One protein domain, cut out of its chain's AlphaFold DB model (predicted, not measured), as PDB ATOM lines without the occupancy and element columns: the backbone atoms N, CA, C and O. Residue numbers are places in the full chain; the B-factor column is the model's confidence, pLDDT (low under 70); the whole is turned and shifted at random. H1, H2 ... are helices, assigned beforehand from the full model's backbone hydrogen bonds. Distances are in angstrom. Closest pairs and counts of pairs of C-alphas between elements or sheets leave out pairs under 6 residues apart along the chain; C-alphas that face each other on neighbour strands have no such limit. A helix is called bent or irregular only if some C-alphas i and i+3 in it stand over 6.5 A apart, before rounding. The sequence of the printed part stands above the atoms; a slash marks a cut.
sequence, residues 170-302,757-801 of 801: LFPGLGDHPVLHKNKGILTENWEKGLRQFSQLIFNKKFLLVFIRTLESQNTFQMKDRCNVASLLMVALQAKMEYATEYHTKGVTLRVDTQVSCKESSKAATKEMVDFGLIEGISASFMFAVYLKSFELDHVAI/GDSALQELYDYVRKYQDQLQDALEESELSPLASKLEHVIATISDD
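Overview. This is residues 170 to 302 and 757 to 801 of the 801 residues of a protein of Stylophora pistillata (UniProt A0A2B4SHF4). A compact head of packed helices, made of H1, H2, H3a, H5, H6 and H7, has one long helical arm, H3b, reaching away from it, and H4 turns off at the arm's far end. Residues 252 to 269, 271 to 278 and 280 to 302 stick out; without them the body's radius of gyration is 15.4 A. The printed part has 178 residues with seven named helices, H1 to H7 in chain order, and no named strand: all helix, packed part aligned, part crossed. It is only just extended, close to loose, with a radius of gyration of the C-alphas of 23.8 A, and it spans 71 by 41 by 31 A.

Arrangement. H1, residues 189 to 202, touches H7, residues 785 to 799, opposite ways at a shallow tilt of 26 degrees; their closest C-alphas, Gly 194 and Val 794, are 5.1 A apart. H1, with residues 195 to 199 alone, touches H5, residues 757 to 770, about perpendicular at 83 degrees, closest at C-alphas 195 and 761, 6.8 A. H2, residues 205 to 216, touches H6, residues 772 to 781, at a steep tilt of 55 degrees, closest at C-alphas 214 and 775, 6.1 A. H3, residues 223 to 275, was assigned as one helix by its hydrogen bonds but is bent: C-alphas 239 and 242 are 8.9 A apart. Its arms, H3a, residues 223 to 239, and H3b, residues 242 to 275, touch only at the corner, closest at C-alphas 237 and 244, 5.9 A. H3a is irregular, with C-alphas 236 and 239 7.4 A apart, and it touches H5, closest at C-alphas 236 and 757, 4.6 A. H4, residues 279 to 293, touches no helix. H6 and H7 form a helical hairpin, closest at C-alphas 779 and 788, 5.7 A. Every O i to N i+4 pair is within hydrogen-bond range in H1, H2, H3b, H6 and H7; in H3a 12 of 13 are, in H4 10 of 11, in H5 9 of 10.

Along the chain. H1 begins at C-alpha 189, (35.334, 60.392, 7.033). H3a measures 26.0 A from first to last C-alpha and H3b 49.7 A, ending at C-alpha 275, (-13.357, 15.415, 11.477). H7, 20.8 A long, ends at C-alpha 799, (25.348, 58.776, 0.492).

Size, cuts and confidence. The two C-alphas farthest apart, Ile 186 and Glu 280, are 72.3 A apart. Residues 303 to 756 are not printed; C-alphas 302 and 757 are 60.4 A apart across that cut. Of the links that are printed whole, H2 to H3 is short and the others are tight. The mean pLDDT of the printed part is 70.2, and 69 printed residues are under 70, among them residues 243 to 302.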
ATOM      1  N   LEU A 170      34.899  29.817   6.379       89.00
ATOM      2  CA  LEU A 170      33.969  30.922   6.141       89.00
ATOM      3  C   LEU A 170      33.765  31.161   4.638       89.00
ATOM      4  O   LEU A 170      32.631  31.271   4.172       89.00
ATOM      5  N   PHE A 171      34.857  31.166   3.872       89.50
ATOM      6  CA  PHE A 171      34.905  31.535   2.457       89.50
ATOM      7  C   PHE A 171      35.628  30.454   1.627       89.50
ATOM      8  O   PHE A 171      36.716  30.683   1.090       89.50
ATOM      9  N   PRO A 172      35.046  29.245   1.506       84.12
ATOM     10  CA  PRO A 172      35.703  28.125   0.843       84.12
ATOM     11  C   PRO A 172      36.007  28.431  -0.631       84.12
ATOM     12  O   PRO A 172      35.139  28.876  -1.381       84.12
ATOM     13  N   GLY A 173      37.245  28.155  -1.052       75.50
ATOM     14  CA  GLY A 173      37.715  28.374  -2.426       75.50
ATOM     15  C   GLY A 173      38.208  29.794  -2.728       75.50
ATOM     16  O   GLY A 173      38.609  30.056  -3.862       75.50
ATOM     17  N   LEU A 174      38.215  30.701  -1.743       74.69
ATOM     18  CA  LEU A 174      38.759  32.054  -1.877       74.69
ATOM     19  C   LEU A 174      40.072  32.170  -1.093       74.69
ATOM     20  O   LEU A 174      40.074  32.187   0.131       74.69
ATOM     21  N   GLY A 175      41.195  32.245  -1.815       64.12
ATOM     22  CA  GLY A 175      42.525  32.422  -1.216       64.12
ATOM     23  C   GLY A 175      42.868  33.874  -0.868       64.12
ATOM     24  O   GLY A 175      43.773  34.111  -0.076       64.12
ATOM     25  N   ASP A 176      42.142  34.843  -1.437       74.06
ATOM     26  CA  ASP A 176      42.339  36.270  -1.184       74.06
ATOM     27  C   ASP A 176      40.981  36.980  -1.048       74.06
ATOM     28  O   ASP A 176      40.280  37.193  -2.039       74.06
ATOM     29  N   HIS A 177      40.577  37.288   0.189       82.38
ATOM     30  CA  HIS A 177      39.277  37.889   0.513       82.38
ATOM     31  C   HIS A 177      39.451  39.320   1.056       82.38
ATOM     32  O   HIS A 177      40.376  39.547   1.843       82.38
ATOM     33  N   PRO A 178      38.568  40.290   0.733       81.06
ATOM     34  CA  PRO A 178      38.669  41.673   1.226       81.06
ATOM     35  C   PRO A 178      38.792  41.807   2.753       81.06
ATOM     36  O   PRO A 178      39.492  42.690   3.247       81.06
ATOM     37  N   VAL A 179      38.181  40.888   3.504       83.31
ATOM     38  CA  VAL A 179      38.274  40.798   4.979       83.31
ATOM     39  C   VAL A 179      39.684  40.503   5.510       83.31
ATOM     40  O   VAL A 179      39.938  40.703   6.693       83.31
ATOM     41  N   LEU A 180      40.615  40.047   4.665       80.56
ATOM     42  CA  LEU A 180      42.021  39.841   5.032       80.56
ATOM     43  C   LEU A 180      42.841  41.130   4.928       80.56
ATOM     44  O   LEU A 180      43.858  41.276   5.613       80.56
ATOM     45  N   HIS A 181      42.429  42.060   4.068       76.88
ATOM     46  CA  HIS A 181      43.171  43.289   3.828       76.88
ATOM     47  C   HIS A 181      42.743  44.362   4.821       76.88
ATOM     48  O   HIS A 181      41.559  44.648   5.005       76.88
ATOM     49  N   LYS A 182      43.729  45.034   5.417       63.41
ATOM     50  CA  LYS A 182      43.495  46.367   5.983       63.41
ATOM     51  C   LYS A 182      43.131  47.288   4.818       63.41
ATOM     52  O   LYS A 182      43.796  47.212   3.784       63.41
ATOM     53  N   ASN A 183      42.066  48.081   4.968       57.97
ATOM     54  CA  ASN A 183      41.511  48.934   3.909       57.97
ATOM     55  C   ASN A 183      42.623  49.589   3.076       57.97
ATOM     56  O   ASN A 183      43.395  50.399   3.581       57.97
ATOM     57  N   LYS A 184      42.718  49.212   1.794       49.41
ATOM     58  CA  LYS A 184      43.677  49.802   0.844       49.41
ATOM     59  C   LYS A 184      43.198  51.149   0.285       49.41
ATOM     60  O   LYS A 184      43.937  51.784  -0.462       49.41
ATOM     61  N   GLY A 185      41.990  51.589   0.641       54.56
ATOM     62  CA  GLY A 185      41.447  52.900   0.303       54.56
ATOM     63  C   GLY A 185      41.290  53.762   1.549       54.56
ATOM     64  O   GLY A 185      40.873  53.264   2.593       54.56
ATOM     65  N   ILE A 186      41.617  55.049   1.430       54.53
ATOM     66  CA  ILE A 186      41.186  56.080   2.376       54.53
ATOM     67  C   ILE A 186      39.658  56.081   2.299       54.53
ATOM     68  O   ILE A 186      39.095  56.599   1.336       54.53
ATOM     69  N   LEU A 187      38.992  55.426   3.249       64.44
ATOM     70  CA  LEU A 187      37.561  55.622   3.420       64.44
ATOM     71  C   LEU A 187      37.360  57.097   3.760       64.44
ATOM     72  O   LEU A 187      38.114  57.668   4.550       64.44
ATOM     73  N   THR A 188      36.390  57.731   3.119       73.81
ATOM     74  CA  THR A 188      35.986  59.087   3.478       73.81
ATOM     75  C   THR A 188      35.536  59.106   4.942       73.81
ATOM     76  O   THR A 188      35.030  58.115   5.476       73.81
ATOM     77  N   GLU A 189      35.720  60.239   5.621       80.19
ATOM     78  CA  GLU A 189      35.334  60.392   7.033       80.19
ATOM     79  C   GLU A 189      33.839  60.078   7.251       80.19
ATOM     80  O   GLU A 189      33.454  59.474   8.257       80.19
ATOM     81  N   ASN A 190      33.008  60.416   6.260       82.88
ATOM     82  CA  ASN A 190      31.586  60.092   6.199       82.88
ATOM     83  C   ASN A 190      31.333  58.581   6.141       82.88
ATOM     84  O   ASN A 190      30.537  58.063   6.927       82.88
ATOM     85  N   TRP A 191      32.064  57.855   5.293       84.81
ATOM     86  CA  TRP A 191      31.954  56.403   5.190       84.81
ATOM     87  C   TRP A 191      32.375  55.695   6.484       84.81
ATOM     88  O   TRP A 191      31.661  54.818   6.972       84.81
ATOM     89  N   GLU A 192      33.484  56.103   7.109       84.12
ATOM     90  CA  GLU A 192      33.895  55.549   8.409       84.12
ATOM     91  C   GLU A 192      32.849  55.804   9.500       84.12
ATOM     92  O   GLU A 192      32.520  54.917  10.294       84.12
ATOM     93  N   LYS A 193      32.298  57.021   9.545       87.12
ATOM     94  CA  LYS A 193      31.255  57.394  10.503       87.12
ATOM     95  C   LYS A 193      29.973  56.592  10.274       87.12
ATOM     96  O   LYS A 193      29.401  56.084  11.241       87.12
ATOM     97  N   GLY A 194      29.554  56.443   9.020       88.62
ATOM     98  CA  GLY A 194      28.403  55.643   8.615       88.62
ATOM     99  C   GLY A 194      28.559  54.169   8.985       88.62
ATOM    100  O   GLY A 194      27.677  53.604   9.629       88.62
ATOM    101  N   LEU A 195      29.716  53.562   8.697       88.06
ATOM    102  CA  LEU A 195      30.011  52.177   9.083       88.06
ATOM    103  C   LEU A 195      30.006  51.968  10.599       88.06
ATOM    104  O   LEU A 195      29.497  50.954  11.072       88.06
ATOM    105  N   ARG A 196      30.514  52.923  11.390       88.75
ATOM    106  CA  ARG A 196      30.436  52.838  12.861       88.75
ATOM    107  C   ARG A 196      28.992  52.850  13.356       88.75
ATOM    108  O   ARG A 196      28.657  52.103  14.275       88.75
ATOM    109  N   GLN A 197      28.132  53.674  12.762       90.38
ATOM    110  CA  GLN A 197      26.705  53.690  13.087       90.38
ATOM    111  C   GLN A 197      26.004  52.401  12.625       90.38
ATOM    112  O   GLN A 197      25.220  51.826  13.381       90.38
ATOM    113  N   PHE A 198      26.341  51.887  11.439       92.38
ATOM    114  CA  PHE A 198      25.838  50.606  10.945       92.38
ATOM    115  C   PHE A 198      26.251  49.440  11.851       92.38
ATOM    116  O   PHE A 198      25.431  48.601  12.212       92.38
ATOM    117  N   SER A 199      27.499  49.437  12.319       89.62
ATOM    118  CA  SER A 199      28.002  48.476  13.298       89.62
ATOM    119  C   SER A 199      27.143  48.462  14.571       89.62
ATOM    120  O   SER A 199      26.759  47.399  15.056       89.62
ATOM    121  N   GLN A 200      26.747  49.635  15.083       89.44
ATOM    122  CA  GLN A 200      25.844  49.733  16.238       89.44
ATOM    123  C   GLN A 200      24.449  49.153  15.960       89.44
ATOM    124  O   GLN A 200      23.840  48.593  16.874       89.44
ATOM    125  N   LEU A 201      23.945  49.268  14.725       89.69
ATOM    126  CA  LEU A 201      22.696  48.624  14.307       89.69
ATOM    127  C   LEU A 201      22.847  47.102  14.250       89.69
ATOM    128  O   LEU A 201      22.005  46.401  14.802       89.69
ATOM    129  N   ILE A 202      23.937  46.580  13.683       85.75
ATOM    130  CA  ILE A 202      24.224  45.135  13.656       85.75
ATOM    131  C   ILE A 202      24.358  44.562  15.076       85.75
ATOM    132  O   ILE A 202      23.853  43.476  15.352       85.75
ATOM    133  N   PHE A 203      24.941  45.315  16.016       83.56
ATOM    134  CA  PHE A 203      24.970  44.950  17.438       83.56
ATOM    135  C   PHE A 203      23.637  45.184  18.173       83.56
ATOM    136  O   PHE A 203      23.524  44.906  19.373       83.56
ATOM    137  N   ASN A 204      22.587  45.654  17.498       85.31
ATOM    138  CA  ASN A 204      21.244  45.673  18.053       85.31
ATOM    139  C   ASN A 204      20.504  44.378  17.703       85.31
ATOM    140  O   ASN A 204      20.129  44.121  16.563       85.31
ATOM    141  N   LYS A 205      20.195  43.593  18.734       76.88
ATOM    142  CA  LYS A 205      19.566  42.274  18.613       76.88
ATOM    143  C   LYS A 205      18.239  42.282  17.849       76.88
ATOM    144  O   LYS A 205      17.935  41.320  17.152       76.88
ATOM    145  N   LYS A 206      17.428  43.339  17.992       82.19
ATOM    146  CA  LYS A 206      16.143  43.450  17.285       82.19
ATOM    147  C   LYS A 206      16.361  43.782  15.811       82.19
ATOM    148  O   LYS A 206      15.753  43.137  14.965       82.19
ATOM    149  N   PHE A 207      17.266  44.720  15.522       86.75
ATOM    150  CA  PHE A 207      17.646  45.062  14.152       86.75
ATOM    151  C   PHE A 207      18.213  43.849  13.414       86.75
ATOM    152  O   PHE A 207      17.720  43.521  12.346       86.75
ATOM    153  N   LEU A 208      19.182  43.140  14.002       83.50
ATOM    154  CA  LEU A 208      19.836  41.996  13.361       83.50
ATOM    155  C   LEU A 208      18.849  40.870  13.006       83.50
ATOM    156  O   LEU A 208      18.946  40.280  11.932       83.50
ATOM    157  N   LEU A 209      17.867  40.600  13.876       79.12
ATOM    158  CA  LEU A 209      16.813  39.619  13.597       79.12
ATOM    159  C   LEU A 209      15.925  40.042  12.421       79.12
ATOM    160  O   LEU A 209      15.624  39.206  11.570       79.12
ATOM    161  N   VAL A 210      15.498  41.309  12.378       82.56
ATOM    162  CA  VAL A 210      14.692  41.831  11.262       82.56
ATOM    163  C   VAL A 210      15.518  41.837   9.981       82.56
ATOM    164  O   VAL A 210      15.067  41.290   8.987       82.56
ATOM    165  N   PHE A 211      16.760  42.317  10.036       86.19
ATOM    166  CA  PHE A 211      17.698  42.317   8.919       86.19
ATOM    167  C   PHE A 211      17.824  40.936   8.271       86.19
ATOM    168  O   PHE A 211      17.550  40.790   7.084       86.19
ATOM    169  N   ILE A 212      18.145  39.894   9.047       84.69
ATOM    170  CA  ILE A 212      18.285  38.538   8.495       84.69
ATOM    171  C   ILE A 212      16.956  38.017   7.933       84.69
ATOM    172  O   ILE A 212      16.948  37.437   6.850       84.69
ATOM    173  N   ARG A 213      15.835  38.227   8.634       82.38
ATOM    174  CA  ARG A 213      14.511  37.771   8.173       82.38
ATOM    175  C   ARG A 213      14.090  38.439   6.873       82.38
ATOM    176  O   ARG A 213      13.580  37.756   5.990       82.38
ATOM    177  N   THR A 214      14.321  39.743   6.750       84.81
ATOM    178  CA  THR A 214      14.022  40.502   5.538       84.81
ATOM    179  C   THR A 214      14.870  40.020   4.374       84.81
ATOM    180  O   THR A 214      14.338  39.874   3.282       84.81
ATOM    181  N   LEU A 215      16.158  39.727   4.584       88.94
ATOM    182  CA  LEU A 215      17.001  39.159   3.528       88.94
ATOM    183  C   LEU A 215      16.521  37.763   3.112       88.94
ATOM    184  O   LEU A 215      16.366  37.490   1.924       88.94
ATOM    185  N   GLU A 216      16.237  36.886   4.078       83.19
ATOM    186  CA  GLU A 216      15.768  35.519   3.819       83.19
ATOM    187  C   GLU A 216      14.400  35.460   3.122       83.19
ATOM    188  O   GLU A 216      14.135  34.486   2.414       83.19
ATOM    189  N   SER A 217      13.549  36.482   3.278       83.69
ATOM    190  CA  SER A 217      12.242  36.546   2.612       83.69
ATOM    191  C   SER A 217      12.323  36.931   1.129       83.69
ATOM    192  O   SER A 217      11.345  36.751   0.402       83.69
ATOM    193  N   GLN A 218      13.475  37.410   0.646       87.19
ATOM    194  CA  GLN A 218      13.636  37.815  -0.750       87.19
ATOM    195  C   GLN A 218      13.874  36.612  -1.666       87.19
ATOM    196  O   GLN A 218      14.791  35.815  -1.471       87.19
ATOM    197  N   ASN A 219      13.122  36.534  -2.764       83.75
ATOM    198  CA  ASN A 219      13.303  35.498  -3.791       83.75
ATOM    199  C   ASN A 219      14.656  35.588  -4.530       83.75
ATOM    200  O   ASN A 219      15.142  34.587  -5.051       83.75
ATOM    201  N   THR A 220      15.266  36.775  -4.577       87.69
ATOM    202  CA  THR A 220      16.585  37.013  -5.183       87.69
ATOM    203  C   THR A 220      17.746  36.633  -4.265       87.69
ATOM    204  O   THR A 220      18.886  36.640  -4.724       87.69
ATOM    205  N   PHE A 221      17.479  36.313  -2.994       87.44
ATOM    206  CA  PHE A 221      18.497  35.982  -2.002       87.44
ATOM    207  C   PHE A 221      18.810  34.483  -2.037       87.44
ATOM    208  O   PHE A 221      18.087  33.644  -1.485       87.44
ATOM    209  N   GLN A 222      19.885  34.142  -2.749       86.38
ATOM    210  CA  GLN A 222      20.246  32.759  -3.039       86.38
ATOM    211  C   GLN A 222      21.046  32.119  -1.899       86.38
ATOM    212  O   GLN A 222      21.513  32.774  -0.971       86.38
ATOM    213  N   MET A 223      21.274  30.811  -2.011       81.88
ATOM    214  CA  MET A 223      22.080  30.038  -1.064       81.88
ATOM    215  C   MET A 223      23.478  30.620  -0.833       81.88
ATOM    216  O   MET A 223      23.949  30.731   0.297       81.88
ATOM    217  N   LYS A 224      24.125  31.048  -1.924       86.38
ATOM    218  CA  LYS A 224      25.440  31.687  -1.881       86.38
ATOM    219  C   LYS A 224      25.409  32.971  -1.048       86.38
ATOM    220  O   LYS A 224      26.315  33.178  -0.249       86.38
ATOM    221  N   ASP A 225      24.362  33.783  -1.194       89.44
ATOM    222  CA  ASP A 225      24.196  35.019  -0.425       89.44
ATOM    223  C   ASP A 225      23.975  34.732   1.061       89.44
ATOM    224  O   ASP A 225      24.585  35.379   1.910       89.44
ATOM    225  N   ARG A 226      23.179  33.707   1.391       87.38
ATOM    226  CA  ARG A 226      22.973  33.262   2.780       87.38
ATOM    227  C   ARG A 226      24.286  32.857   3.431       87.38
ATOM    228  O   ARG A 226      24.577  33.273   4.553       87.38
ATOM    229  N   CYS A 227      25.086  32.077   2.705       87.31
ATOM    230  CA  CYS A 227      26.394  31.646   3.166       87.31
ATOM    231  C   CYS A 227      27.366  32.814   3.353       87.31
ATOM    232  O   CYS A 227      28.110  32.844   4.336       87.31
ATOM    233  N   ASN A 228      27.339  33.772   2.426       91.00
ATOM    234  CA  ASN A 228      28.184  34.955   2.467       91.00
ATOM    235  C   ASN A 228      27.824  35.858   3.653       91.00
ATOM    236  O   ASN A 228      28.675  36.131   4.493       91.00
ATOM    237  N   VAL A 229      26.546  36.229   3.796       91.69
ATOM    238  CA  VAL A 229      26.055  37.071   4.901       91.69
ATOM    239  C   VAL A 229      26.346  36.433   6.255       91.69
ATOM    240  O   VAL A 229      26.834  37.107   7.156       91.69
ATOM    241  N   ALA A 230      26.118  35.125   6.401       87.25
ATOM    242  CA  ALA A 230      26.448  34.408   7.629       87.25
ATOM    243  C   ALA A 230      27.941  34.497   7.985       87.25
ATOM    244  O   ALA A 230      28.301  34.650   9.150       87.25
ATOM    245  N   SER A 231      28.813  34.400   6.986       91.75
ATOM    246  CA  SER A 231      30.263  34.430   7.178       91.75
ATOM    247  C   SER A 231      30.767  35.839   7.480       91.75
ATOM    248  O   SER A 231      31.535  36.014   8.423       91.75
ATOM    249  N   LEU A 232      30.245  36.854   6.788       91.56
ATOM    250  CA  LEU A 232      30.523  38.264   7.068       91.56
ATOM    251  C   LEU A 232      30.033  38.686   8.460       91.56
ATOM    252  O   LEU A 232      30.757  39.369   9.180       91.56
ATOM    253  N   LEU A 233      28.844  38.236   8.883       89.94
ATOM    254  CA  LEU A 233      28.342  38.471  10.240       89.94
ATOM    255  C   LEU A 233      29.265  37.847  11.289       89.94
ATOM    256  O   LEU A 233      29.575  38.494  12.283       89.94
ATOM    257  N   MET A 234      29.751  36.625  11.069       87.88
ATOM    258  CA  MET A 234      30.682  35.989  12.006       87.88
ATOM    259  C   MET A 234      32.031  36.702  12.081       87.88
ATOM    260  O   MET A 234      32.574  36.818  13.176       87.88
ATOM    261  N   VAL A 235      32.537  37.238  10.967       89.44
ATOM    262  CA  VAL A 235      33.729  38.104  10.961       89.44
ATOM    263  C   VAL A 235      33.470  39.393  11.748       89.44
ATOM    264  O   VAL A 235      34.249  39.744  12.630       89.44
ATOM    265  N   ALA A 236      32.351  40.077  11.493       86.50
ATOM    266  CA  ALA A 236      32.004  41.323  12.178       86.50
ATOM    267  C   ALA A 236      31.778  41.137  13.694       86.50
ATOM    268  O   ALA A 236      32.030  42.049  14.484       86.50
ATOM    269  N   LEU A 237      31.309  39.956  14.110       82.88
ATOM    270  CA  LEU A 237      31.039  39.611  15.508       82.88
ATOM    271  C   LEU A 237      32.216  38.914  16.215       82.88
ATOM    272  O   LEU A 237      32.142  38.695  17.424       82.88
ATOM    273  N   GLN A 238      33.305  38.595  15.510       82.81
ATOM    274  CA  GLN A 238      34.418  37.790  16.025       82.81
ATOM    275  C   GLN A 238      35.084  38.390  17.275       82.81
ATOM    276  O   GLN A 238      35.421  37.669  18.207       82.81
ATOM    277  N   ALA A 239      35.241  39.716  17.332       77.81
ATOM    278  CA  ALA A 239      35.814  40.400  18.495       77.81
ATOM    279  C   ALA A 239      34.868  40.442  19.716       77.81
ATOM    280  O   ALA A 239      35.238  40.945  20.775       77.81
ATOM    281  N   LYS A 240      33.623  39.972  19.563       78.06
ATOM    282  CA  LYS A 240      32.574  39.962  20.592       78.06
ATOM    283  C   LYS A 240      31.826  38.627  20.581       78.06
ATOM    284  O   LYS A 240      30.595  38.599  20.497       78.06
ATOM    285  N   MET A 241      32.552  37.513  20.689       78.06
ATOM    286  CA  MET A 241      31.949  36.174  20.622       78.06
ATOM    287  C   MET A 241      30.906  35.906  21.712       78.06
ATOM    288  O   MET A 241      29.982  35.132  21.486       78.06
ATOM    289  N   GLU A 242      30.984  36.576  22.865       73.31
ATOM    290  CA  GLU A 242      29.941  36.496  23.898       73.31
ATOM    291  C   GLU A 242      28.583  37.005  23.375       73.31
ATOM    292  O   GLU A 242      27.559  36.335  23.525       73.31
ATOM    293  N   TYR A 243      28.587  38.135  22.659       68.75
ATOM    294  CA  TYR A 243      27.394  38.681  22.006       68.75
ATOM    295  C   TYR A 243      26.920  37.788  20.850       68.75
ATOM    296  O   TYR A 243      25.718  37.551  20.699       68.75
ATOM    297  N   ALA A 244      27.856  37.258  20.052       63.81
ATOM    298  CA  ALA A 244      27.542  36.324  18.971       63.81
ATOM    299  C   ALA A 244      26.808  35.085  19.509       63.81
ATOM    300  O   ALA A 244      25.778  34.689  18.963       63.81
ATOM    301  N   THR A 245      27.285  34.516  20.618       68.62
ATOM    302  CA  THR A 245      26.683  33.342  21.261       68.62
ATOM    303  C   THR A 245      25.278  33.635  21.790       68.62
ATOM    304  O   THR A 245      24.368  32.845  21.552       68.62
ATOM    305  N   GLU A 246      25.042  34.787  22.427       65.00
ATOM    306  CA  GLU A 246      23.698  35.158  22.899       65.00
ATOM    307  C   GLU A 246      22.693  35.315  21.738       65.00
ATOM    308  O   GLU A 246      21.510  34.959  21.849       65.00
ATOM    309  N   TYR A 247      23.159  35.840  20.599       61.38
ATOM    310  CA  TYR A 247      22.367  35.906  19.376       61.38
ATOM    311  C   TYR A 247      22.076  34.509  18.819       61.38
ATOM    312  O   TYR A 247      20.915  34.206  18.531       61.38
ATOM    313  N   HIS A 248      23.094  33.647  18.725       59.88
ATOM    314  CA  HIS A 248      22.945  32.255  18.303       59.88
ATOM    315  C   HIS A 248      21.902  31.517  19.128       59.88
ATOM    316  O   HIS A 248      20.985  30.931  18.557       59.88
ATOM    317  N   THR A 249      21.989  31.605  20.456       61.16
ATOM    318  CA  THR A 249      21.030  30.986  21.373       61.16
ATOM    319  C   THR A 249      19.603  31.409  21.046       61.16
ATOM    320  O   THR A 249      18.731  30.563  20.879       61.16
ATOM    321  N   LYS A 250      19.360  32.713  20.858       59.88
ATOM    322  CA  LYS A 250      18.015  33.206  20.544       59.88
ATOM    323  C   LYS A 250      17.560  32.849  19.125       59.88
ATOM    324  O   LYS A 250      16.381  32.571  18.929       59.88
ATOM    325  N   GLY A 251      18.463  32.860  18.146       54.09
ATOM    326  CA  GLY A 251      18.170  32.457  16.770       54.09
ATOM    327  C   GLY A 251      17.791  30.978  16.661       54.09
ATOM    328  O   GLY A 251      16.865  30.644  15.924       54.09
ATOM    329  N   VAL A 252      18.462  30.115  17.430       55.38
ATOM    330  CA  VAL A 252      18.136  28.688  17.558       55.38
ATOM    331  C   VAL A 252      16.778  28.512  18.242       55.38
ATOM    332  O   VAL A 252      15.902  27.889  17.650       55.38
ATOM    333  N   THR A 253      16.555  29.131  19.409       56.22
ATOM    334  CA  THR A 253      15.272  29.079  20.140       56.22
ATOM    335  C   THR A 253      14.090  29.523  19.276       56.22
ATOM    336  O   THR A 253      13.153  28.758  19.077       56.22
ATOM    337  N   LEU A 254      14.156  30.713  18.657       51.03
ATOM    338  CA  LEU A 254      13.053  31.200  17.819       51.03
ATOM    339  C   LEU A 254      12.754  30.270  16.643       51.03
ATOM    340  O   LEU A 254      11.598  30.141  16.248       51.03
ATOM    341  N   ARG A 255      13.768  29.632  16.051       57.34
ATOM    342  CA  ARG A 255      13.550  28.695  14.944       57.34
ATOM    343  C   ARG A 255      12.918  27.399  15.412       57.34
ATOM    344  O   ARG A 255      11.989  26.934  14.762       57.34
ATOM    345  N   VAL A 256      13.389  26.857  16.526       53.81
ATOM    346  CA  VAL A 256      12.834  25.651  17.140       53.81
ATOM    347  C   VAL A 256      11.349  25.866  17.486       53.81
ATOM    348  O   VAL A 256      10.512  25.049  17.097       53.81
ATOM    349  N   ASP A 257      10.992  27.031  18.035       43.84
ATOM    350  CA  ASP A 257       9.597  27.434  18.272       43.84
ATOM    351  C   ASP A 257       8.776  27.529  16.974       43.84
ATOM    352  O   ASP A 257       7.657  27.015  16.888       43.84
ATOM    353  N   THR A 258       9.336  28.151  15.927       46.38
ATOM    354  CA  THR A 258       8.646  28.302  14.631       46.38
ATOM    355  C   THR A 258       8.423  26.940  13.956       46.38
ATOM    356  O   THR A 258       7.350  26.680  13.411       46.38
ATOM    357  N   GLN A 259       9.408  26.035  14.029       46.25
ATOM    358  CA  GLN A 259       9.322  24.681  13.476       46.25
ATOM    359  C   GLN A 259       8.253  23.835  14.181       46.25
ATOM    360  O   GLN A 259       7.494  23.120  13.517       46.25
ATOM    361  N   VAL A 260       8.158  23.916  15.513       45.34
ATOM    362  CA  VAL A 260       7.144  23.172  16.273       45.34
ATOM    363  C   VAL A 260       5.750  23.765  16.103       45.34
ATOM    364  O   VAL A 260       4.811  22.997  15.887       45.34
ATOM    365  N   SER A 261       5.612  25.093  16.065       34.12
ATOM    366  CA  SER A 261       4.333  25.751  15.767       34.12
ATOM    367  C   SER A 261       3.773  25.305  14.408       34.12
ATOM    368  O   SER A 261       2.620  24.880  14.323       34.12
ATOM    369  N   CYS A 262       4.607  25.233  13.361       36.00
ATOM    370  CA  CYS A 262       4.200  24.679  12.066       36.00
ATOM    371  C   CYS A 262       3.788  23.194  12.139       36.00
ATOM    372  O   CYS A 262       2.856  22.777  11.447       36.00
ATOM    373  N   LYS A 263       4.448  22.378  12.975       38.38
ATOM    374  CA  LYS A 263       4.110  20.955  13.172       38.38
ATOM    375  C   LYS A 263       2.767  20.783  13.888       38.38
ATOM    376  O   LYS A 263       2.000  19.890  13.527       38.38
ATOM    377  N   GLU A 264       2.463  21.620  14.876       36.34
ATOM    378  CA  GLU A 264       1.177  21.623  15.580       36.34
ATOM    379  C   GLU A 264       0.038  22.141  14.701       36.34
ATOM    380  O   GLU A 264      -0.997  21.478  14.617       36.34
ATOM    381  N   SER A 265       0.247  23.232  13.955       29.72
ATOM    382  CA  SER A 265      -0.710  23.718  12.953       29.72
ATOM    383  C   SER A 265      -0.965  22.678  11.861       29.72
ATOM    384  O   SER A 265      -2.111  22.466  11.469       29.72
ATOM    385  N   SER A 266       0.071  21.954  11.420       32.12
ATOM    386  CA  SER A 266      -0.102  20.850  10.474       32.12
ATOM    387  C   SER A 266      -0.912  19.703  11.074       32.12
ATOM    388  O   SER A 266      -1.735  19.160  10.349       32.12
ATOM    389  N   LYS A 267      -0.698  19.314  12.340       34.22
ATOM    390  CA  LYS A 267      -1.474  18.254  13.018       34.22
ATOM    391  C   LYS A 267      -2.929  18.664  13.253       34.22
ATOM    392  O   LYS A 267      -3.816  17.821  13.147       34.22
ATOM    393  N   ALA A 268      -3.169  19.937  13.567       33.06
ATOM    394  CA  ALA A 268      -4.506  20.506  13.695       33.06
ATOM    395  C   ALA A 268      -5.245  20.479  12.349       33.06
ATOM    396  O   ALA A 268      -6.370  19.991  12.296       33.06
ATOM    397  N   ALA A 269      -4.571  20.854  11.255       31.20
ATOM    398  CA  ALA A 269      -5.118  20.755   9.904       31.20
ATOM    399  C   ALA A 269      -5.435  19.300   9.501       31.20
ATOM    400  O   ALA A 269      -6.494  19.036   8.935       31.20
ATOM    401  N   THR A 270      -4.582  18.318   9.840       34.56
ATOM    402  CA  THR A 270      -4.898  16.897   9.588       34.56
ATOM    403  C   THR A 270      -6.061  16.401  10.440       34.56
ATOM    404  O   THR A 270      -6.851  15.595   9.960       34.56
ATOM    405  N   LYS A 271      -6.192  16.871  11.687       36.78
ATOM    406  CA  LYS A 271      -7.306  16.520  12.577       36.78
ATOM    407  C   LYS A 271      -8.633  17.104  12.084       36.78
ATOM    408  O   LYS A 271      -9.615  16.373  12.030       36.78
ATOM    409  N   GLU A 272      -8.645  18.352  11.623       36.50
ATOM    410  CA  GLU A 272      -9.816  18.939  10.961       36.50
ATOM    411  C   GLU A 272     -10.195  18.146   9.698       36.50
ATOM    412  O   GLU A 272     -11.363  17.817   9.508       36.50
ATOM    413  N   MET A 273      -9.230  17.720   8.873       33.47
ATOM    414  CA  MET A 273      -9.506  16.859   7.709       33.47
ATOM    415  C   MET A 273     -10.100  15.482   8.075       33.47
ATOM    416  O   MET A 273     -10.879  14.935   7.286       33.47
ATOM    417  N   VAL A 274      -9.754  14.922   9.245       40.38
ATOM    418  CA  VAL A 274     -10.358  13.690   9.797       40.38
ATOM    419  C   VAL A 274     -11.801  13.954  10.230       40.38
ATOM    420  O   VAL A 274     -12.696  13.199   9.851       40.38
ATOM    421  N   ASP A 275     -12.037  15.047  10.955       40.31
ATOM    422  CA  ASP A 275     -13.357  15.415  11.477       40.31
ATOM    423  C   ASP A 275     -14.348  15.801  10.354       40.31
ATOM    424  O   ASP A 275     -15.552  15.585  10.486       40.31
ATOM    425  N   PHE A 276     -13.858  16.279   9.201       41.31
ATOM    426  CA  PHE A 276     -14.673  16.583   8.013       41.31
ATOM    427  C   PHE A 276     -14.927  15.387   7.068       41.31
ATOM    428  O   PHE A 276     -15.523  15.566   6.003       41.31
ATOM    429  N   GLY A 277     -14.503  14.164   7.416       38.22
ATOM    430  CA  GLY A 277     -14.851  12.943   6.670       38.22
ATOM    431  C   GLY A 277     -14.255  12.833   5.255       38.22
ATOM    432  O   GLY A 277     -14.679  11.992   4.464       38.22
ATOM    433  N   LEU A 278     -13.253  13.650   4.912       42.06
ATOM    434  CA  LEU A 278     -12.611  13.662   3.586       42.06
ATOM    435  C   LEU A 278     -11.643  12.484   3.348       42.06
ATOM    436  O   LEU A 278     -11.193  12.263   2.221       42.06
ATOM    437  N   ILE A 279     -11.337  11.694   4.382       41.34
ATOM    438  CA  ILE A 279     -10.330  10.622   4.330       41.34
ATOM    439  C   ILE A 279     -10.843   9.334   3.674       41.34
ATOM    440  O   ILE A 279     -10.032   8.588   3.129       41.34
ATOM    441  N   GLU A 280     -12.147   9.059   3.609       39.16
ATOM    442  CA  GLU A 280     -12.604   7.821   2.950       39.16
ATOM    443  C   GLU A 280     -12.357   7.836   1.429       39.16
ATOM    444  O   GLU A 280     -11.958   6.824   0.856       39.16
ATOM    445  N   GLY A 281     -12.463   9.002   0.778       38.97
ATOM    446  CA  GLY A 281     -12.145   9.152  -0.651       38.97
ATOM    447  C   GLY A 281     -10.644   9.289  -0.948       38.97
ATOM    448  O   GLY A 281     -10.147   8.778  -1.959       38.97
ATOM    449  N   ILE A 282      -9.902   9.952  -0.055       40.56
ATOM    450  CA  ILE A 282      -8.462  10.193  -0.227       40.56
ATOM    451  C   ILE A 282      -7.652   8.959   0.183       40.56
ATOM    452  O   ILE A 282      -6.713   8.608  -0.524       40.56
ATOM    453  N   SER A 283      -8.037   8.223   1.233       39.78
ATOM    454  CA  SER A 283      -7.330   7.003   1.651       39.78
ATOM    455  C   SER A 283      -7.450   5.877   0.628       39.78
ATOM    456  O   SER A 283      -6.465   5.186   0.404       39.78
ATOM    457  N   ALA A 284      -8.582   5.738  -0.072       37.59
ATOM    458  CA  ALA A 284      -8.719   4.764  -1.155       37.59
ATOM    459  C   ALA A 284      -7.810   5.110  -2.348       37.59
ATOM    460  O   ALA A 284      -7.141   4.232  -2.887       37.59
ATOM    461  N   SER A 285      -7.711   6.394  -2.709       40.91
ATOM    462  CA  SER A 285      -6.852   6.864  -3.807       40.91
ATOM    463  C   SER A 285      -5.360   6.823  -3.446       40.91
ATOM    464  O   SER A 285      -4.530   6.459  -4.277       40.91
ATOM    465  N   PHE A 286      -5.010   7.130  -2.193       39.03
ATOM    466  CA  PHE A 286      -3.638   7.109  -1.680       39.03
ATOM    467  C   PHE A 286      -3.156   5.677  -1.418       39.03
ATOM    468  O   PHE A 286      -2.037   5.333  -1.784       39.03
ATOM    469  N   MET A 287      -4.016   4.798  -0.889       37.03
ATOM    470  CA  MET A 287      -3.734   3.362  -0.791       37.03
ATOM    471  C   MET A 287      -3.593   2.743  -2.179       37.03
ATOM    472  O   MET A 287      -2.668   1.969  -2.372       37.03
ATOM    473  N   PHE A 288      -4.414   3.118  -3.166       37.41
ATOM    474  CA  PHE A 288      -4.277   2.625  -4.542       37.41
ATOM    475  C   PHE A 288      -2.988   3.132  -5.217       37.41
ATOM    476  O   PHE A 288      -2.309   2.359  -5.887       37.41
ATOM    477  N   ALA A 289      -2.577   4.381  -4.973       36.31
ATOM    478  CA  ALA A 289      -1.312   4.933  -5.469       36.31
ATOM    479  C   ALA A 289      -0.072   4.303  -4.801       36.31
ATOM    480  O   ALA A 289       0.907   3.996  -5.480       36.31
ATOM    481  N   VAL A 290      -0.116   4.048  -3.489       36.12
ATOM    482  CA  VAL A 290       0.943   3.340  -2.742       36.12
ATOM    483  C   VAL A 290       0.996   1.851  -3.123       36.12
ATOM    484  O   VAL A 290       2.079   1.271  -3.228       36.12
ATOM    485  N   TYR A 291      -0.157   1.238  -3.409       35.25
ATOM    486  CA  TYR A 291      -0.268  -0.139  -3.897       35.25
ATOM    487  C   TYR A 291       0.281  -0.288  -5.326       35.25
ATOM    488  O   TYR A 291       0.989  -1.252  -5.606       35.25
ATOM    489  N   LEU A 292       0.053   0.698  -6.203       34.38
ATOM    490  CA  LEU A 292       0.627   0.749  -7.556       34.38
ATOM    491  C   LEU A 292       2.140   1.020  -7.553       34.38
ATOM    492  O   LEU A 292       2.871   0.416  -8.334       34.38
ATOM    493  N   LYS A 293       2.641   1.853  -6.629       33.47
ATOM    494  CA  LYS A 293       4.084   2.125  -6.472       33.47
ATOM    495  C   LYS A 293       4.880   0.909  -5.976       33.47
ATOM    496  O   LYS A 293       6.090   0.853  -6.151       33.47
ATOM    497  N   SER A 294       4.201  -0.080  -5.394       34.53
ATOM    498  CA  SER A 294       4.814  -1.327  -4.918       34.53
ATOM    499  C   SER A 294       5.021  -2.383  -6.018       34.53
ATOM    500  O   SER A 294       5.549  -3.451  -5.713       34.53
ATOM    501  N   PHE A 295       4.604  -2.119  -7.265       32.59
ATOM    502  CA  PHE A 295       4.581  -3.109  -8.355       32.59
ATOM    503  C   PHE A 295       5.424  -2.772  -9.600       32.59
ATOM    504  O   PHE A 295       5.324  -3.526 -10.560       32.59
ATOM    505  N   GLU A 296       6.246  -1.710  -9.595       34.88
ATOM    506  CA  GLU A 296       7.160  -1.347 -10.710       34.88
ATOM    507  C   GLU A 296       6.542  -1.545 -12.112       34.88
ATOM    508  O   GLU A 296       7.041  -2.307 -12.935       34.88
ATOM    509  N   LEU A 297       5.412  -0.886 -12.387       33.16
ATOM    510  CA  LEU A 297       4.815  -0.876 -13.726       33.16
ATOM    511  C   LEU A 297       5.016   0.489 -14.392       33.16
ATOM    512  O   LEU A 297       4.764   1.530 -13.784       33.16
ATOM    513  N   ASP A 298       5.466   0.442 -15.648       29.98
ATOM    514  CA  ASP A 298       5.910   1.571 -16.468       29.98
ATOM    515  C   ASP A 298       4.958   2.779 -16.480       29.98
ATOM    516  O   ASP A 298       3.748   2.691 -16.713       29.98
ATOM    517  N   HIS A 299       5.565   3.954 -16.304       33.59
ATOM    518  CA  HIS A 299       4.938   5.237 -15.978       33.59
ATOM    519  C   HIS A 299       4.050   5.878 -17.068       33.59
ATOM    520  O   HIS A 299       3.515   6.965 -16.851       33.59
ATOM    521  N   VAL A 300       3.849   5.250 -18.230       33.50
ATOM    522  CA  VAL A 300       3.239   5.924 -19.398       33.50
ATOM    523  C   VAL A 300       1.821   5.428 -19.729       33.50
ATOM    524  O   VAL A 300       1.032   6.167 -20.320       33.50
ATOM    525  N   ALA A 301       1.419   4.233 -19.282       35.00
ATOM    526  CA  ALA A 301       0.108   3.665 -19.632       35.00
ATOM    527  C   ALA A 301      -1.048   4.089 -18.696       35.00
ATOM    528  O   ALA A 301      -2.214   4.047 -19.088       35.00
ATOM    529  N   ILE A 302      -0.752   4.537 -17.471       38.34
ATOM    530  CA  ILE A 302      -1.770   4.774 -16.426       38.34
ATOM    531  C   ILE A 302      -2.476   6.134 -16.599       38.34
ATOM    532  O   ILE A 302      -3.672   6.260 -16.321       38.34
ATOM    533  N   GLY A 757      36.981  43.621  10.427       85.50
ATOM    534  CA  GLY A 757      35.546  43.784  10.663       85.50
ATOM    535  C   GLY A 757      34.913  44.912   9.841       85.50
ATOM    536  O   GLY A 757      33.759  44.784   9.440       85.50
ATOM    537  N   ASP A 758      35.660  45.970   9.513       85.50
ATOM    538  CA  ASP A 758      35.142  47.083   8.710       85.50
ATOM    539  C   ASP A 758      34.910  46.661   7.255       85.50
ATOM    540  O   ASP A 758      33.873  46.998   6.688       85.50
ATOM    541  N   SER A 759      35.813  45.866   6.666       87.69
ATOM    542  CA  SER A 759      35.598  45.278   5.331       87.69
ATOM    543  C   SER A 759      34.356  44.382   5.315       87.69
ATOM    544  O   SER A 759      33.569  44.424   4.375       87.69
ATOM    545  N   ALA A 760      34.136  43.600   6.379       89.75
ATOM    546  CA  ALA A 760      32.942  42.765   6.481       89.75
ATOM    547  C   ALA A 760      31.656  43.601   6.598       89.75
ATOM    548  O   ALA A 760      30.643  43.268   5.984       89.75
ATOM    549  N   LEU A 761      31.691  44.706   7.350       90.12
ATOM    550  CA  LEU A 761      30.567  45.638   7.465       90.12
ATOM    551  C   LEU A 761      30.262  46.351   6.144       90.12
ATOM    552  O   LEU A 761      29.091  46.591   5.863       90.12
ATOM    553  N   GLN A 762      31.275  46.656   5.331       89.81
ATOM    554  CA  GLN A 762      31.082  47.214   3.988       89.81
ATOM    555  C   GLN A 762      30.327  46.246   3.084       89.81
ATOM    556  O   GLN A 762      29.296  46.612   2.528       89.81
ATOM    557  N   GLU A 763      30.783  44.997   3.002       90.75
ATOM    558  CA  GLU A 763      30.100  43.981   2.196       90.75
ATOM    559  C   GLU A 763      28.682  43.688   2.722       90.75
ATOM    560  O   GLU A 763      27.759  43.451   1.946       90.75
ATOM    561  N   LEU A 764      28.460  43.748   4.042       92.56
ATOM    562  CA  LEU A 764      27.113  43.645   4.620       92.56
ATOM    563  C   LEU A 764      26.227  44.846   4.262       92.56
ATOM    564  O   LEU A 764      25.022  44.678   4.060       92.56
ATOM    565  N   TYR A 765      26.800  46.046   4.175       92.25
ATOM    566  CA  TYR A 765      26.072  47.253   3.795       92.25
ATOM    567  C   TYR A 765      25.601  47.210   2.334       92.25
ATOM    568  O   TYR A 765      24.524  47.724   2.029       92.25
ATOM    569  N   ASP A 766      26.302  46.510   1.440       92.06
ATOM    570  CA  ASP A 766      25.822  46.299   0.067       92.06
ATOM    571  C   ASP A 766      24.462  45.576   0.031       92.06
ATOM    572  O   ASP A 766      23.604  45.896  -0.799       92.06
ATOM    573  N   TYR A 767      24.204  44.658   0.973       93.56
ATOM    574  CA  TYR A 767      22.890  44.025   1.124       93.56
ATOM    575  C   TYR A 767      21.833  44.994   1.665       93.56
ATOM    576  O   TYR A 767      20.686  44.936   1.224       93.56
ATOM    577  N   VAL A 768      22.206  45.907   2.569       93.00
ATOM    578  CA  VAL A 768      21.312  46.985   3.036       93.00
ATOM    579  C   VAL A 768      20.908  47.872   1.867       93.00
ATOM    580  O   VAL A 768      19.724  48.112   1.670       93.00
ATOM    581  N   ARG A 769      21.872  48.305   1.049       91.19
ATOM    582  CA  ARG A 769      21.613  49.144  -0.127       91.19
ATOM    583  C   ARG A 769      20.730  48.439  -1.156       91.19
ATOM    584  O   ARG A 769      19.891  49.069  -1.790       91.19
ATOM    585  N   LYS A 770      20.918  47.129  -1.332       93.19
ATOM    586  CA  LYS A 770      20.144  46.320  -2.281       93.19
ATOM    587  C   LYS A 770      18.688  46.115  -1.851       93.19
ATOM    588  O   LYS A 770      17.825  46.040  -2.721       93.19
ATOM    589  N   TYR A 771      18.431  46.003  -0.548       94.00
ATOM    590  CA  TYR A 771      17.114  45.676   0.015       94.00
ATOM    591  C   TYR A 771      16.588  46.758   0.969       94.00
ATOM    592  O   TYR A 771      15.920  46.455   1.958       94.00
ATOM    593  N   GLN A 772      16.936  48.017   0.696       92.31
ATOM    594  CA  GLN A 772      16.657  49.152   1.573       92.31
ATOM    595  C   GLN A 772      15.160  49.297   1.862       92.31
ATOM    596  O   GLN A 772      14.777  49.338   3.028       92.31
ATOM    597  N   ASP A 773      14.330  49.327   0.817       92.31
ATOM    598  CA  ASP A 773      12.886  49.551   0.945       92.31
ATOM    599  C   ASP A 773      12.231  48.445   1.783       92.31
ATOM    600  O   ASP A 773      11.546  48.719   2.763       92.31
ATOM    601  N   GLN A 774      12.543  47.177   1.483       93.31
ATOM    602  CA  GLN A 774      11.983  46.033   2.212       93.31
ATOM    603  C   GLN A 774      12.435  46.005   3.677       93.31
ATOM    604  O   GLN A 774      11.715  45.512   4.546       93.31
ATOM    605  N   LEU A 775      13.650  46.481   3.959       92.00
ATOM    606  CA  LEU A 775      14.177  46.554   5.317       92.00
ATOM    607  C   LEU A 775      13.520  47.680   6.112       92.00
ATOM    608  O   LEU A 775      13.224  47.478   7.290       92.00
ATOM    609  N   GLN A 776      13.263  48.821   5.477       91.19
ATOM    610  CA  GLN A 776      12.557  49.938   6.092       91.19
ATOM    611  C   GLN A 776      11.118  49.542   6.438       91.19
ATOM    612  O   GLN A 776      10.734  49.636   7.605       91.19
ATOM    613  N   ASP A 777      10.390  48.967   5.476       91.00
ATOM    614  CA  ASP A 777       9.020  48.475   5.664       91.00
ATOM    615  C   ASP A 777       8.950  47.453   6.812       91.00
ATOM    616  O   ASP A 777       8.146  47.578   7.735       91.00
ATOM    617  N   ALA A 778       9.861  46.473   6.831       88.06
ATOM    618  CA  ALA A 778       9.883  45.438   7.867       88.06
ATOM    619  C   ALA A 778      10.201  45.984   9.274       88.06
ATOM    620  O   ALA A 778       9.728  45.440  10.281       88.06
ATOM    621  N   LEU A 779      11.021  47.037   9.376       89.88
ATOM    622  CA  LEU A 779      11.317  47.701  10.649       89.88
ATOM    623  C   LEU A 779      10.119  48.513  11.150       89.88
ATOM    624  O   LEU A 779       9.868  48.530  12.359       89.88
ATOM    625  N   GLU A 780       9.368  49.148  10.253       88.00
ATOM    626  CA  GLU A 780       8.142  49.873  10.590       88.00
ATOM    627  C   GLU A 780       7.019  48.923  11.027       88.00
ATOM    628  O   GLU A 780       6.428  49.129  12.089       88.00
ATOM    629  N   GLU A 781       6.801  47.829  10.290       85.50
ATOM    630  CA  GLU A 781       5.827  46.782  10.632       85.50
ATOM    631  C   GLU A 781       6.117  46.113  11.985       85.50
ATOM    632  O   GLU A 781       5.202  45.688  12.689       85.50
ATOM    633  N   SER A 782       7.391  46.037  12.379       78.88
ATOM    634  CA  SER A 782       7.824  45.426  13.643       78.88
ATOM    635  C   SER A 782       7.769  46.375  14.857       78.88
ATOM    636  O   SER A 782       8.325  46.037  15.905       78.88
ATOM    637  N   GLU A 783       7.159  47.563  14.734       83.69
ATOM    638  CA  GLU A 783       7.158  48.642  15.745       83.69
ATOM    639  C   GLU A 783       8.576  49.123  16.137       83.69
ATOM    640  O   GLU A 783       8.838  49.566  17.261       83.69
ATOM    641  N   LEU A 784       9.534  49.037  15.209       86.69
ATOM    642  CA  LEU A 784      10.932  49.435  15.404       86.69
ATOM    643  C   LEU A 784      11.275  50.738  14.671       86.69
ATOM    644  O   LEU A 784      12.417  50.928  14.252       86.69
ATOM    645  N   SER A 785      10.332  51.679  14.593       82.94
ATOM    646  CA  SER A 785      10.512  52.985  13.937       82.94
ATOM    647  C   SER A 785      11.785  53.745  14.371       82.94
ATOM    648  O   SER A 785      12.461  54.296  13.507       82.94
ATOM    649  N   PRO A 786      12.227  53.727  15.652       89.00
ATOM    650  CA  PRO A 786      13.494  54.359  16.037       89.00
ATOM    651  C   PRO A 786      14.744  53.726  15.405       89.00
ATOM    652  O   PRO A 786      15.780  54.382  15.309       89.00
ATOM    653  N   LEU A 787      14.693  52.442  15.035       89.81
ATOM    654  CA  LEU A 787      15.774  51.761  14.316       89.81
ATOM    655  C   LEU A 787      15.694  52.042  12.812       89.81
ATOM    656  O   LEU A 787      16.742  52.206  12.196       89.81
ATOM    657  N   ALA A 788      14.484  52.179  12.267       88.25
ATOM    658  CA  ALA A 788      14.240  52.592  10.885       88.25
ATOM    659  C   ALA A 788      14.827  53.992  10.604       88.25
ATOM    660  O   ALA A 788      15.628  54.164   9.689       88.25
ATOM    661  N   SER A 789      14.575  54.975  11.480       89.25
ATOM    662  CA  SER A 789      15.168  56.319  11.343       89.25
ATOM    663  C   SER A 789      16.694  56.327  11.508       89.25
ATOM    664  O   SER A 789      17.394  57.139  10.905       89.25
ATOM    665  N   LYS A 790      17.244  55.427  12.335       91.31
ATOM    666  CA  LYS A 790      18.703  55.278  12.464       91.31
ATOM    667  C   LYS A 790      19.323  54.678  11.207       91.31
ATOM    668  O   LYS A 790      20.417  55.092  10.841       91.31
ATOM    669  N   LEU A 791      18.647  53.726  10.568       91.81
ATOM    670  CA  LEU A 791      19.089  53.147   9.304       91.81
ATOM    671  C   LEU A 791      19.089  54.199   8.189       91.81
ATOM    672  O   LEU A 791      20.089  54.329   7.491       91.81
ATOM    673  N   GLU A 792      18.038  55.013   8.082       91.44
ATOM    674  CA  GLU A 792      18.005  56.148   7.148       91.44
ATOM    675  C   GLU A 792      19.157  57.123   7.388       91.44
ATOM    676  O   GLU A 792      19.804  57.562   6.440       91.44
ATOM    677  N   HIS A 793      19.463  57.431   8.652       90.81
ATOM    678  CA  HIS A 793      20.589  58.302   8.981       90.81
ATOM    679  C   HIS A 793      21.940  57.703   8.559       90.81
ATOM    680  O   HIS A 793      22.792  58.433   8.051       90.81
ATOM    681  N   VAL A 794      22.128  56.389   8.727       91.31
ATOM    682  CA  VAL A 794      23.315  55.670   8.233       91.31
ATOM    683  C   VAL A 794      23.418  55.799   6.717       91.31
ATOM    684  O   VAL A 794      24.475  56.165   6.209       91.31
ATOM    685  N   ILE A 795      22.318  55.540   6.008       90.44
ATOM    686  CA  ILE A 795      22.276  55.584   4.545       90.44
ATOM    687  C   ILE A 795      22.569  56.996   4.044       90.44
ATOM    688  O   ILE A 795      23.415  57.156   3.169       90.44
ATOM    689  N   ALA A 796      21.950  58.023   4.631       89.19
ATOM    690  CA  ALA A 796      22.209  59.421   4.296       89.19
ATOM    691  C   ALA A 796      23.678  59.803   4.538       89.19
ATOM    692  O   ALA A 796      24.324  60.332   3.645       89.19
ATOM    693  N   THR A 797      24.238  59.436   5.697       87.00
ATOM    694  CA  THR A 797      25.643  59.728   6.042       87.00
ATOM    695  C   THR A 797      26.623  59.106   5.046       87.00
ATOM    696  O   THR A 797      27.657  59.696   4.762       87.00
ATOM    697  N   ILE A 798      26.313  57.919   4.523       86.06
ATOM    698  CA  ILE A 798      27.146  57.213   3.540       86.06
ATOM    699  C   ILE A 798      26.924  57.737   2.109       86.06
ATOM    700  O   ILE A 798      27.813  57.619   1.272       86.06
ATOM    701  N   SER A 799      25.743  58.290   1.823       79.88
ATOM    702  CA  SER A 799      25.348  58.776   0.492       79.88
ATOM    703  C   SER A 799      25.692  60.248   0.242       79.88
ATOM    704  O   SER A 799      25.538  60.706  -0.884       79.88
ATOM    705  N   ASP A 800      26.112  60.987   1.276       63.50
ATOM    706  CA  ASP A 800      26.537  62.397   1.204       63.50
ATOM    707  C   ASP A 800      27.951  62.589   0.590       63.50
ATOM    708  O   ASP A 800      28.475  63.707   0.591       63.50
ATOM    709  N   ASP A 801      28.542  61.522   0.039       51.59
ATOM    710  CA  ASP A 801      29.748  61.516  -0.808       51.59
ATOM    711  C   ASP A 801      29.390  61.211  -2.273       51.59
ATOM    712  O   ASP A 801      30.039  61.800  -3.174       51.59
TER     713      ASP A 801